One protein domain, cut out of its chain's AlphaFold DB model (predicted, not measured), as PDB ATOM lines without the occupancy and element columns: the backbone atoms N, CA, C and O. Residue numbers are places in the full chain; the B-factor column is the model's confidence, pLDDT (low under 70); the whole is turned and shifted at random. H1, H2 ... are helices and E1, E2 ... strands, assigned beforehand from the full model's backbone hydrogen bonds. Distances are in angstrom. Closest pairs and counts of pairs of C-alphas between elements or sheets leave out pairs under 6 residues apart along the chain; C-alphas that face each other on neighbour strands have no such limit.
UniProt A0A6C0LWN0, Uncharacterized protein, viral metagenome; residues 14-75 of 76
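This is residues 14 to 75 of the 76 residues of an uncharacterized protein of viral metagenome (UniProt A0A6C0LWN0). Picture a small, flat head and a long free tail: in the head, the two-stranded hairpin E1 and E2 and helix H1 make a V, and residues 47 to 75 stick out from it, with H2 along the way and short H3 near the far end. The printed part has 62 residues, in the order H1, E1, E2, H2, H3, with one antiparallel sheet, E1 - E2. The class is mixed, helices and strands. The whole is loose, with a radius of gyration of the C-alphas of 14.2 A and spans of 36 by 34 by 20 A.

Begin at the hairpin of E1, residues 31 to 36, and E2, residues 39 to 43, antiparallel neighbours at 152 degrees. Look there for N 33 and O 41, 2.8 A apart, and N 41 and O 33, also 2.8 A, within hydrogen-bond range. Next find H1, residues 14 to 27: its closest C-alphas to E1 are those of Val 26 and Val 32, 6.7 A apart. H2, residues 55 to 66, is apart from H1 and E1. H3, residues 69 to 73, is close to H2 but not clearly touching, with the closest C-alphas, of Asn 66 and Ile 72, 7.8 A apart. In H1, H2 and H3 every O i to N i+4 pair is within hydrogen-bond range.

Find C-alpha 31 at (164.094, 125.363, 79.123); from there E1 runs 15.6 A to C-alpha 36, and E2 covers 13.3 A. H1 starts at C-alpha 14, (152.981, 140.828, 69.852), and runs 20.2 A. H2 measures 15.9 A, and H3 runs 6.2 A to C-alpha 73 at (154.075, 150.793, 88.104).

The two farthest C-alphas, of Ser 36 and Lys 74, are 38.3 A apart. The printed part has no cut. The link from E2 to H2, 11 residues, is long; the other links are tight. Residues 45 to 75 have pLDDT under 70, and the mean of the printed part is 70.7.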
ATOM      1  N   LEU A  14     152.869 142.284  69.953       79.75
ATOM      2  CA  LEU A  14     152.981 140.828  69.852       79.75
ATOM      3  C   LEU A  14     154.411 140.360  70.162       79.75
ATOM      4  O   LEU A  14     154.587 139.352  70.853       79.75
ATOM      5  N   SER A  15     155.425 141.091  69.707       81.69
ATOM      6  CA  SER A  15     156.827 140.842  70.051       81.69
ATOM      7  C   SER A  15     157.089 141.018  71.548       81.69
ATOM      8  O   SER A  15     157.701 140.138  72.160       81.69
ATOM      9  N   LEU A  16     156.530 142.060  72.175       84.56
ATOM     10  CA  LEU A  16     156.649 142.262  73.623       84.56
ATOM     11  C   LEU A  16     156.034 141.101  74.424       84.56
ATOM     12  O   LEU A  16     156.668 140.566  75.335       84.56
ATOM     13  N   HIS A  17     154.831 140.652  74.052       80.50
ATOM     14  CA  HIS A  17     154.188 139.508  74.705       80.50
ATOM     15  C   HIS A  17     155.012 138.218  74.585       80.50
ATOM     16  O   HIS A  17     155.130 137.472  75.560       80.50
ATOM     17  N   LYS A  18     155.617 137.960  73.417       82.69
ATOM     18  CA  LYS A  18     156.503 136.799  73.220       82.69
ATOM     19  C   LYS A  18     157.721 136.866  74.138       82.69
ATOM     20  O   LYS A  18     158.052 135.865  74.771       82.69
ATOM     21  N   MET A  19     158.351 138.036  74.252       87.56
ATOM     22  CA  MET A  19     159.495 138.244  75.146       87.56
ATOM     23  C   MET A  19     159.116 137.999  76.609       87.56
ATOM     24  O   MET A  19     159.811 137.256  77.301       87.56
ATOM     25  N   LEU A  20     157.979 138.546  77.056       84.06
ATOM     26  CA  LEU A  20     157.467 138.338  78.412       84.06
ATOM     27  C   LEU A  20     157.196 136.852  78.692       84.06
ATOM     28  O   LEU A  20     157.533 136.344  79.760       84.06
ATOM     29  N   PHE A  21     156.621 136.138  77.723       83.12
ATOM     30  CA  PHE A  21     156.313 134.717  77.860       83.12
ATOM     31  C   PHE A  21     157.577 133.856  77.985       83.12
ATOM     32  O   PHE A  21     157.660 133.005  78.872       83.12
ATOM     33  N   ILE A  22     158.589 134.118  77.151       86.94
ATOM     34  CA  ILE A  22     159.891 133.440  77.218       86.94
ATOM     35  C   ILE A  22     160.583 133.741  78.552       86.94
ATOM     36  O   ILE A  22     161.018 132.811  79.232       86.94
ATOM     37  N   TYR A  23     160.630 135.014  78.958       86.06
ATOM     38  CA  TYR A  23     161.208 135.435  80.235       86.06
ATOM     39  C   TYR A  23     160.556 134.701  81.413       86.06
ATOM     40  O   TYR A  23     161.235 134.044  82.204       86.06
ATOM     41  N   ASN A  24     159.223 134.727  81.480       83.56
ATOM     42  CA  ASN A  24     158.475 134.069  82.543       83.56
ATOM     43  C   ASN A  24     158.710 132.554  82.555       83.56
ATOM     44  O   ASN A  24     158.847 131.967  83.629       83.56
ATOM     45  N   ALA A  25     158.776 131.904  81.393       84.31
ATOM     46  CA  ALA A  25     159.043 130.472  81.312       84.31
ATOM     47  C   ALA A  25     160.425 130.119  81.885       84.31
ATOM     48  O   ALA A  25     160.519 129.213  82.721       84.31
ATOM     49  N   VAL A  26     161.466 130.871  81.515       82.12
ATOM     50  CA  VAL A  26     162.831 130.669  82.030       82.12
ATOM     51  C   VAL A  26     162.873 130.832  83.551       82.12
ATOM     52  O   VAL A  26     163.353 129.934  84.245       82.12
ATOM     53  N   ILE A  27     162.287 131.908  84.091       82.94
ATOM     54  CA  ILE A  27     162.219 132.141  85.547       82.94
ATOM     55  C   ILE A  27     161.470 131.011  86.275       82.94
ATOM     56  O   ILE A  27     161.831 130.635  87.388       82.94
ATOM     57  N   ASN A  28     160.468 130.402  85.637       80.94
ATOM     58  CA  ASN A  28     159.714 129.271  86.188       80.94
ATOM     59  C   ASN A  28     160.401 127.901  86.002       80.94
ATOM     60  O   ASN A  28     159.762 126.856  86.210       80.94
ATOM     61  N   GLY A  29     161.677 127.884  85.609       78.25
ATOM     62  CA  GLY A  29     162.485 126.672  85.465       78.25
ATOM     63  C   GLY A  29     162.172 125.860  84.209       78.25
ATOM     64  O   GLY A  29     162.383 124.646  84.196       78.25
ATOM     65  N   TRP A  30     161.618 126.492  83.174       87.12
ATOM     66  CA  TRP A  30     161.509 125.886  81.850       87.12
ATOM     67  C   TRP A  30     162.782 126.143  81.044       87.12
ATOM     68  O   TRP A  30     163.379 127.214  81.105       87.12
ATOM     69  N   THR A  31     163.168 125.164  80.237       88.50
ATOM     70  CA  THR A  31     164.094 125.363  79.123       88.50
ATOM     71  C   THR A  31     163.292 125.844  77.923       88.50
ATOM     72  O   THR A  31     162.327 125.184  77.540       88.50
ATOM     73  N   VAL A  32     163.686 126.970  77.331       86.69
ATOM     74  CA  VAL A  32     163.080 127.499  76.102       86.69
ATOM     75  C   VAL A  32     164.109 127.431  74.982       86.69
ATOM     76  O   VAL A  32     165.223 127.928  75.139       86.69
ATOM     77  N   LYS A  33     163.750 126.815  73.855       87.88
ATOM     78  CA  LYS A  33     164.640 126.606  72.709       87.88
ATOM     79  C   LYS A  33     163.964 127.063  71.422       87.88
ATOM     80  O   LYS A  33     162.850 126.648  71.131       87.88
ATOM     81  N   LEU A  34     164.637 127.884  70.621       89.19
ATOM     82  CA  LEU A  34     164.187 128.176  69.259       89.19
ATOM     83  C   LEU A  34     164.431 126.939  68.383       89.19
ATOM     84  O   LEU A  34     165.562 126.459  68.301       89.19
ATOM     85  N   VAL A  35     163.385 126.423  67.741       87.44
ATOM     86  CA  VAL A  35     163.469 125.198  66.919       87.44
ATOM     87  C   VAL A  35     163.329 125.470  65.426       87.44
ATOM     88  O   VAL A  35     163.861 124.725  64.609       87.44
ATOM     89  N   SER A  36     162.650 126.552  65.053       86.38
ATOM     90  CA  SER A  36     162.598 127.066  63.682       86.38
ATOM     91  C   SER A  36     162.131 128.521  63.699       86.38
ATOM     92  O   SER A  36     161.868 129.079  64.765       86.38
ATOM     93  N   LYS A  37     162.058 129.173  62.532       86.69
ATOM     94  CA  LYS A  37     161.672 130.587  62.423       86.69
ATOM     95  C   LYS A  37     160.340 130.839  63.147       86.69
ATOM     96  O   LYS A  37     159.301 130.360  62.710       86.69
ATOM     97  N   ASN A  38     160.397 131.607  64.237       78.81
ATOM     98  CA  ASN A  38     159.284 131.951  65.134       78.81
ATOM     99  C   ASN A  38     158.641 130.799  65.932       78.81
ATOM    100  O   ASN A  38     157.605 131.025  66.554       78.81
ATOM    101  N   ASN A  39     159.250 129.612  65.983       82.75
ATOM    102  CA  ASN A  39     158.745 128.486  66.770       82.75
ATOM    103  C   ASN A  39     159.685 128.165  67.931       82.75
ATOM    104  O   ASN A  39     160.881 127.935  67.733       82.75
ATOM    105  N   PHE A  40     159.122 128.109  69.135       87.06
ATOM    106  CA  PHE A  40     159.845 127.855  70.375       87.06
ATOM    107  C   PHE A  40     159.341 126.566  71.026       87.06
ATOM    108  O   PHE A  40     158.139 126.367  71.190       87.06
ATOM    109  N   GLU A  41     160.270 125.703  71.413       88.12
ATOM    110  CA  GLU A  41     160.040 124.526  72.242       88.12
ATOM    111  C   GLU A  41     160.234 124.896  73.716       88.12
ATOM    112  O   GLU A  41     161.216 125.547  74.078       88.12
ATOM    113  N   PHE A  42     159.300 124.464  74.567       90.75
ATOM    114  CA  PHE A  42     159.332 124.673  76.013       90.75
ATOM    115  C   PHE A  42     159.371 123.317  76.712       90.75
ATOM    116  O   PHE A  42     158.405 122.559  76.668       90.75
ATOM    117  N   THR A  43     160.467 123.035  77.411       87.62
ATOM    118  CA  THR A  43     160.678 121.758  78.097       87.62
ATOM    119  C   THR A  43     160.891 121.991  79.585       87.62
ATOM    120  O   THR A  43     161.743 122.779  79.986       87.62
ATOM    121  N   LYS A  44     160.152 121.272  80.434       83.44
ATOM    122  CA  LYS A  44     160.379 121.245  81.883       83.44
ATOM    123  C   LYS A  44     160.661 119.816  82.309       83.44
ATOM    124  O   LYS A  44     159.758 118.981  82.286       83.44
ATOM    125  N   LYS A  45     161.899 119.521  82.713       67.81
ATOM    126  CA  LYS A  45     162.232 118.219  83.306       67.81
ATOM    127  C   LYS A  45     161.498 118.088  84.643       67.81
ATOM    128  O   LYS A  45     161.935 118.615  85.663       67.81
ATOM    129  N   LYS A  46     160.358 117.398  84.649       63.75
ATOM    130  CA  LYS A  46     159.732 116.916  85.883       63.75
ATOM    131  C   LYS A  46     160.427 115.621  86.290       63.75
ATOM    132  O   LYS A  46     159.919 114.548  86.001       63.75
ATOM    133  N   GLU A  47     161.558 115.704  86.983       53.00
ATOM    134  CA  GLU A  47     162.076 114.498  87.649       53.00
ATOM    135  C   GLU A  47     161.263 114.156  88.910       53.00
ATOM    136  O   GLU A  47     161.159 112.988  89.267       53.00
ATOM    137  N   LYS A  48     160.604 115.129  89.562       50.12
ATOM    138  CA  LYS A  48     159.793 114.887  90.773       50.12
ATOM    139  C   LYS A  48     158.710 115.950  91.011       50.12
ATOM    140  O   LYS A  48     158.900 116.787  91.880       50.12
ATOM    141  N   VAL A  49     157.555 115.956  90.332       48.44
ATOM    142  CA  VAL A  49     156.389 116.702  90.877       48.44
ATOM    143  C   VAL A  49     155.065 115.986  90.621       48.44
ATOM    144  O   VAL A  49     154.404 116.167  89.598       48.44
ATOM    145  N   LYS A  50     154.678 115.241  91.659       45.50
ATOM    146  CA  LYS A  50     153.315 114.946  92.106       45.50
ATOM    147  C   LYS A  50     152.646 116.278  92.499       45.50
ATOM    148  O   LYS A  50     152.745 116.715  93.640       45.50
ATOM    149  N   LYS A  51     152.063 116.993  91.541       45.59
ATOM    150  CA  LYS A  51     151.065 118.046  91.791       45.59
ATOM    151  C   LYS A  51     150.423 118.396  90.460       45.59
ATOM    152  O   LYS A  51     151.009 119.094  89.633       45.59
ATOM    153  N   GLU A  52     149.240 117.841  90.250       49.00
ATOM    154  CA  GLU A  52     148.267 118.383  89.314       49.00
ATOM    155  C   GLU A  52     147.989 119.820  89.753       49.00
ATOM    156  O   GLU A  52     147.348 120.073  90.772       49.00
ATOM    157  N   ILE A  53     148.562 120.783  89.039       50.50
ATOM    158  CA  ILE A  53     148.127 122.167  89.158       50.50
ATOM    159  C   ILE A  53     146.990 122.294  88.153       50.50
ATOM    160  O   ILE A  53     147.233 122.321  86.948       50.50
ATOM    161  N   LEU A  54     145.759 122.320  88.667       50.06
ATOM    162  CA  LEU A  54     144.565 122.712  87.922       50.06
ATOM    163  C   LEU A  54     144.833 124.075  87.280       50.06
ATOM    164  O   LEU A  54     144.942 125.095  87.970       50.06
ATOM    165  N   LEU A  55     144.993 124.047  85.957       53.03
ATOM    166  CA  LEU A  55     145.409 125.163  85.109       53.03
ATOM    167  C   LEU A  55     144.551 126.414  85.354       53.03
ATOM    168  O   LEU A  55     145.074 127.524  85.394       53.03
ATOM    169  N   ASP A  56     143.265 126.225  85.649       56.25
ATOM    170  CA  ASP A  56     142.308 127.307  85.890       56.25
ATOM    171  C   ASP A  56     142.599 128.114  87.161       56.25
ATOM    172  O   ASP A  56     142.447 129.337  87.173       56.25
ATOM    173  N   ASN A  57     143.065 127.466  88.232       58.94
ATOM    174  CA  ASN A  57     143.416 128.169  89.470       58.94
ATOM    175  C   ASN A  57     144.739 128.922  89.322       58.94
ATOM    176  O   ASN A  57     144.884 130.023  89.854       58.94
ATOM    177  N   PHE A  58     145.680 128.358  88.561       62.69
ATOM    178  CA  PHE A  58     146.925 129.043  88.236       62.69
ATOM    179  C   PHE A  58     146.670 130.268  87.357       62.69
ATOM    180  O   PHE A  58     147.172 131.341  87.673       62.69
ATOM    181  N   LEU A  59     145.838 130.145  86.319       60.31
ATOM    182  CA  LEU A  59     145.477 131.267  85.451       60.31
ATOM    183  C   LEU A  59     144.719 132.356  86.217       60.31
ATOM    184  O   LEU A  59     145.053 133.528  86.079       60.31
ATOM    185  N   LYS A  60     143.777 131.998  87.100       66.75
ATOM    186  CA  LYS A  60     143.099 132.980  87.968       66.75
ATOM    187  C   LYS A  60     144.068 133.690  88.913       66.75
ATOM    188  O   LYS A  60     143.989 134.907  89.054       66.75
ATOM    189  N   TYR A  61     144.983 132.955  89.546       66.94
ATOM    190  CA  TYR A  61     145.998 133.540  90.426       66.94
ATOM    191  C   TYR A  61     146.968 134.439  89.650       66.94
ATOM    192  O   TYR A  61     147.283 135.540  90.094       66.94
ATOM    193  N   PHE A  62     147.419 133.992  88.481       67.81
ATOM    194  CA  PHE A  62     148.338 134.744  87.640       67.81
ATOM    195  C   PHE A  62     147.694 136.042  87.155       67.81
ATOM    196  O   PHE A  62     148.260 137.110  87.376       67.81
ATOM    197  N   SER A  63     146.482 135.960  86.602       65.06
ATOM    198  CA  SER A  63     145.723 137.122  86.143       65.06
ATOM    199  C   SER A  63     145.447 138.112  87.271       65.06
ATOM    200  O   SER A  63     145.666 139.307  87.104       65.06
ATOM    201  N   LYS A  64     145.036 137.625  88.448       65.31
ATOM    202  CA  LYS A  64     144.729 138.484  89.598       65.31
ATOM    203  C   LYS A  64     145.950 139.234  90.134       65.31
ATOM    204  O   LYS A  64     145.802 140.356  90.596       65.31
ATOM    205  N   ASN A  65     147.130 138.617  90.098       57.81
ATOM    206  CA  ASN A  65     148.316 139.171  90.754       57.81
ATOM    207  C   ASN A  65     149.314 139.837  89.797       57.81
ATOM    208  O   ASN A  65     150.237 140.485  90.273       57.81
ATOM    209  N   ASN A  66     149.168 139.663  88.477       56.03
ATOM    210  CA  ASN A  66     150.165 140.129  87.502       56.03
ATOM    211  C   ASN A  66     149.592 140.959  86.343       56.03
ATOM    212  O   ASN A  66     150.377 141.478  85.555       56.03
ATOM    213  N   LEU A  67     148.267 141.091  86.201       62.09
ATOM    214  CA  LEU A  67     147.673 141.923  85.141       62.09
ATOM    215  C   LEU A  67     147.318 143.337  85.593       62.09
ATOM    216  O   LEU A  67     147.025 144.180  84.747       62.09
ATOM    217  N   ASP A  68     147.344 143.622  86.894       59.53
ATOM    218  CA  ASP A  68     147.147 144.991  87.347       59.53
ATOM    219  C   ASP A  68     148.446 145.775  87.126       59.53
ATOM    220  O   ASP A  68     149.400 145.734  87.911       59.53
ATOM    221  N   ILE A  69     148.497 146.465  85.988       57.28
ATOM    222  CA  ILE A  69     149.643 147.274  85.569       57.28
ATOM    223  C   ILE A  69     149.961 148.359  86.614       57.28
ATOM    224  O   ILE A  69     151.115 148.757  86.756       57.28
ATOM    225  N   ASN A  70     148.978 148.750  87.438       56.72
ATOM    226  CA  ASN A  70     149.170 149.687  88.541       56.72
ATOM    227  C   ASN A  70     150.052 149.113  89.662       56.72
ATOM    228  O   ASN A  70     150.787 149.871  90.291       56.72
ATOM    229  N   THR A  71     150.036 147.794  89.906       55.00
ATOM    230  CA  THR A  71     150.966 147.147  90.857       55.00
ATOM    231  C   THR A  71     152.388 147.035  90.319       55.00
ATOM    232  O   THR A  71     153.334 147.055  91.102       55.00
ATOM    233  N   ILE A  72     152.552 146.960  88.995       53.53
ATOM    234  CA  ILE A  72     153.869 146.943  88.343       53.53
ATOM    235  C   ILE A  72     154.473 148.355  88.338       53.53
ATOM    236  O   ILE A  72     155.668 148.511  88.574       53.53
ATOM    237  N   ILE A  73     153.645 149.387  88.149       55.66
ATOM    238  CA  ILE A  73     154.075 150.793  88.104       55.66
ATOM    239  C   ILE A  73     154.323 151.381  89.510       55.66
ATOM    240  O   ILE A  73     155.164 152.261  89.656       55.66
ATOM    241  N   LYS A  74     153.654 150.888  90.565       48.88
ATOM    242  CA  LYS A  74     153.795 151.411  91.945       48.88
ATOM    243  C   LYS A  74     155.015 150.925  92.731       48.88
ATOM    244  O   LYS A  74     155.163 151.312  93.887       48.88
ATOM    245  N   LYS A  75     155.881 150.084  92.165       48.09
ATOM    246  CA  LYS A  75     157.126 149.688  92.839       48.09
ATOM    247  C   LYS A  75     158.270 150.625  92.439       48.09
ATOM    248  O   LYS A  75     159.223 150.182  91.815       48.09
TER     249      LYS A  75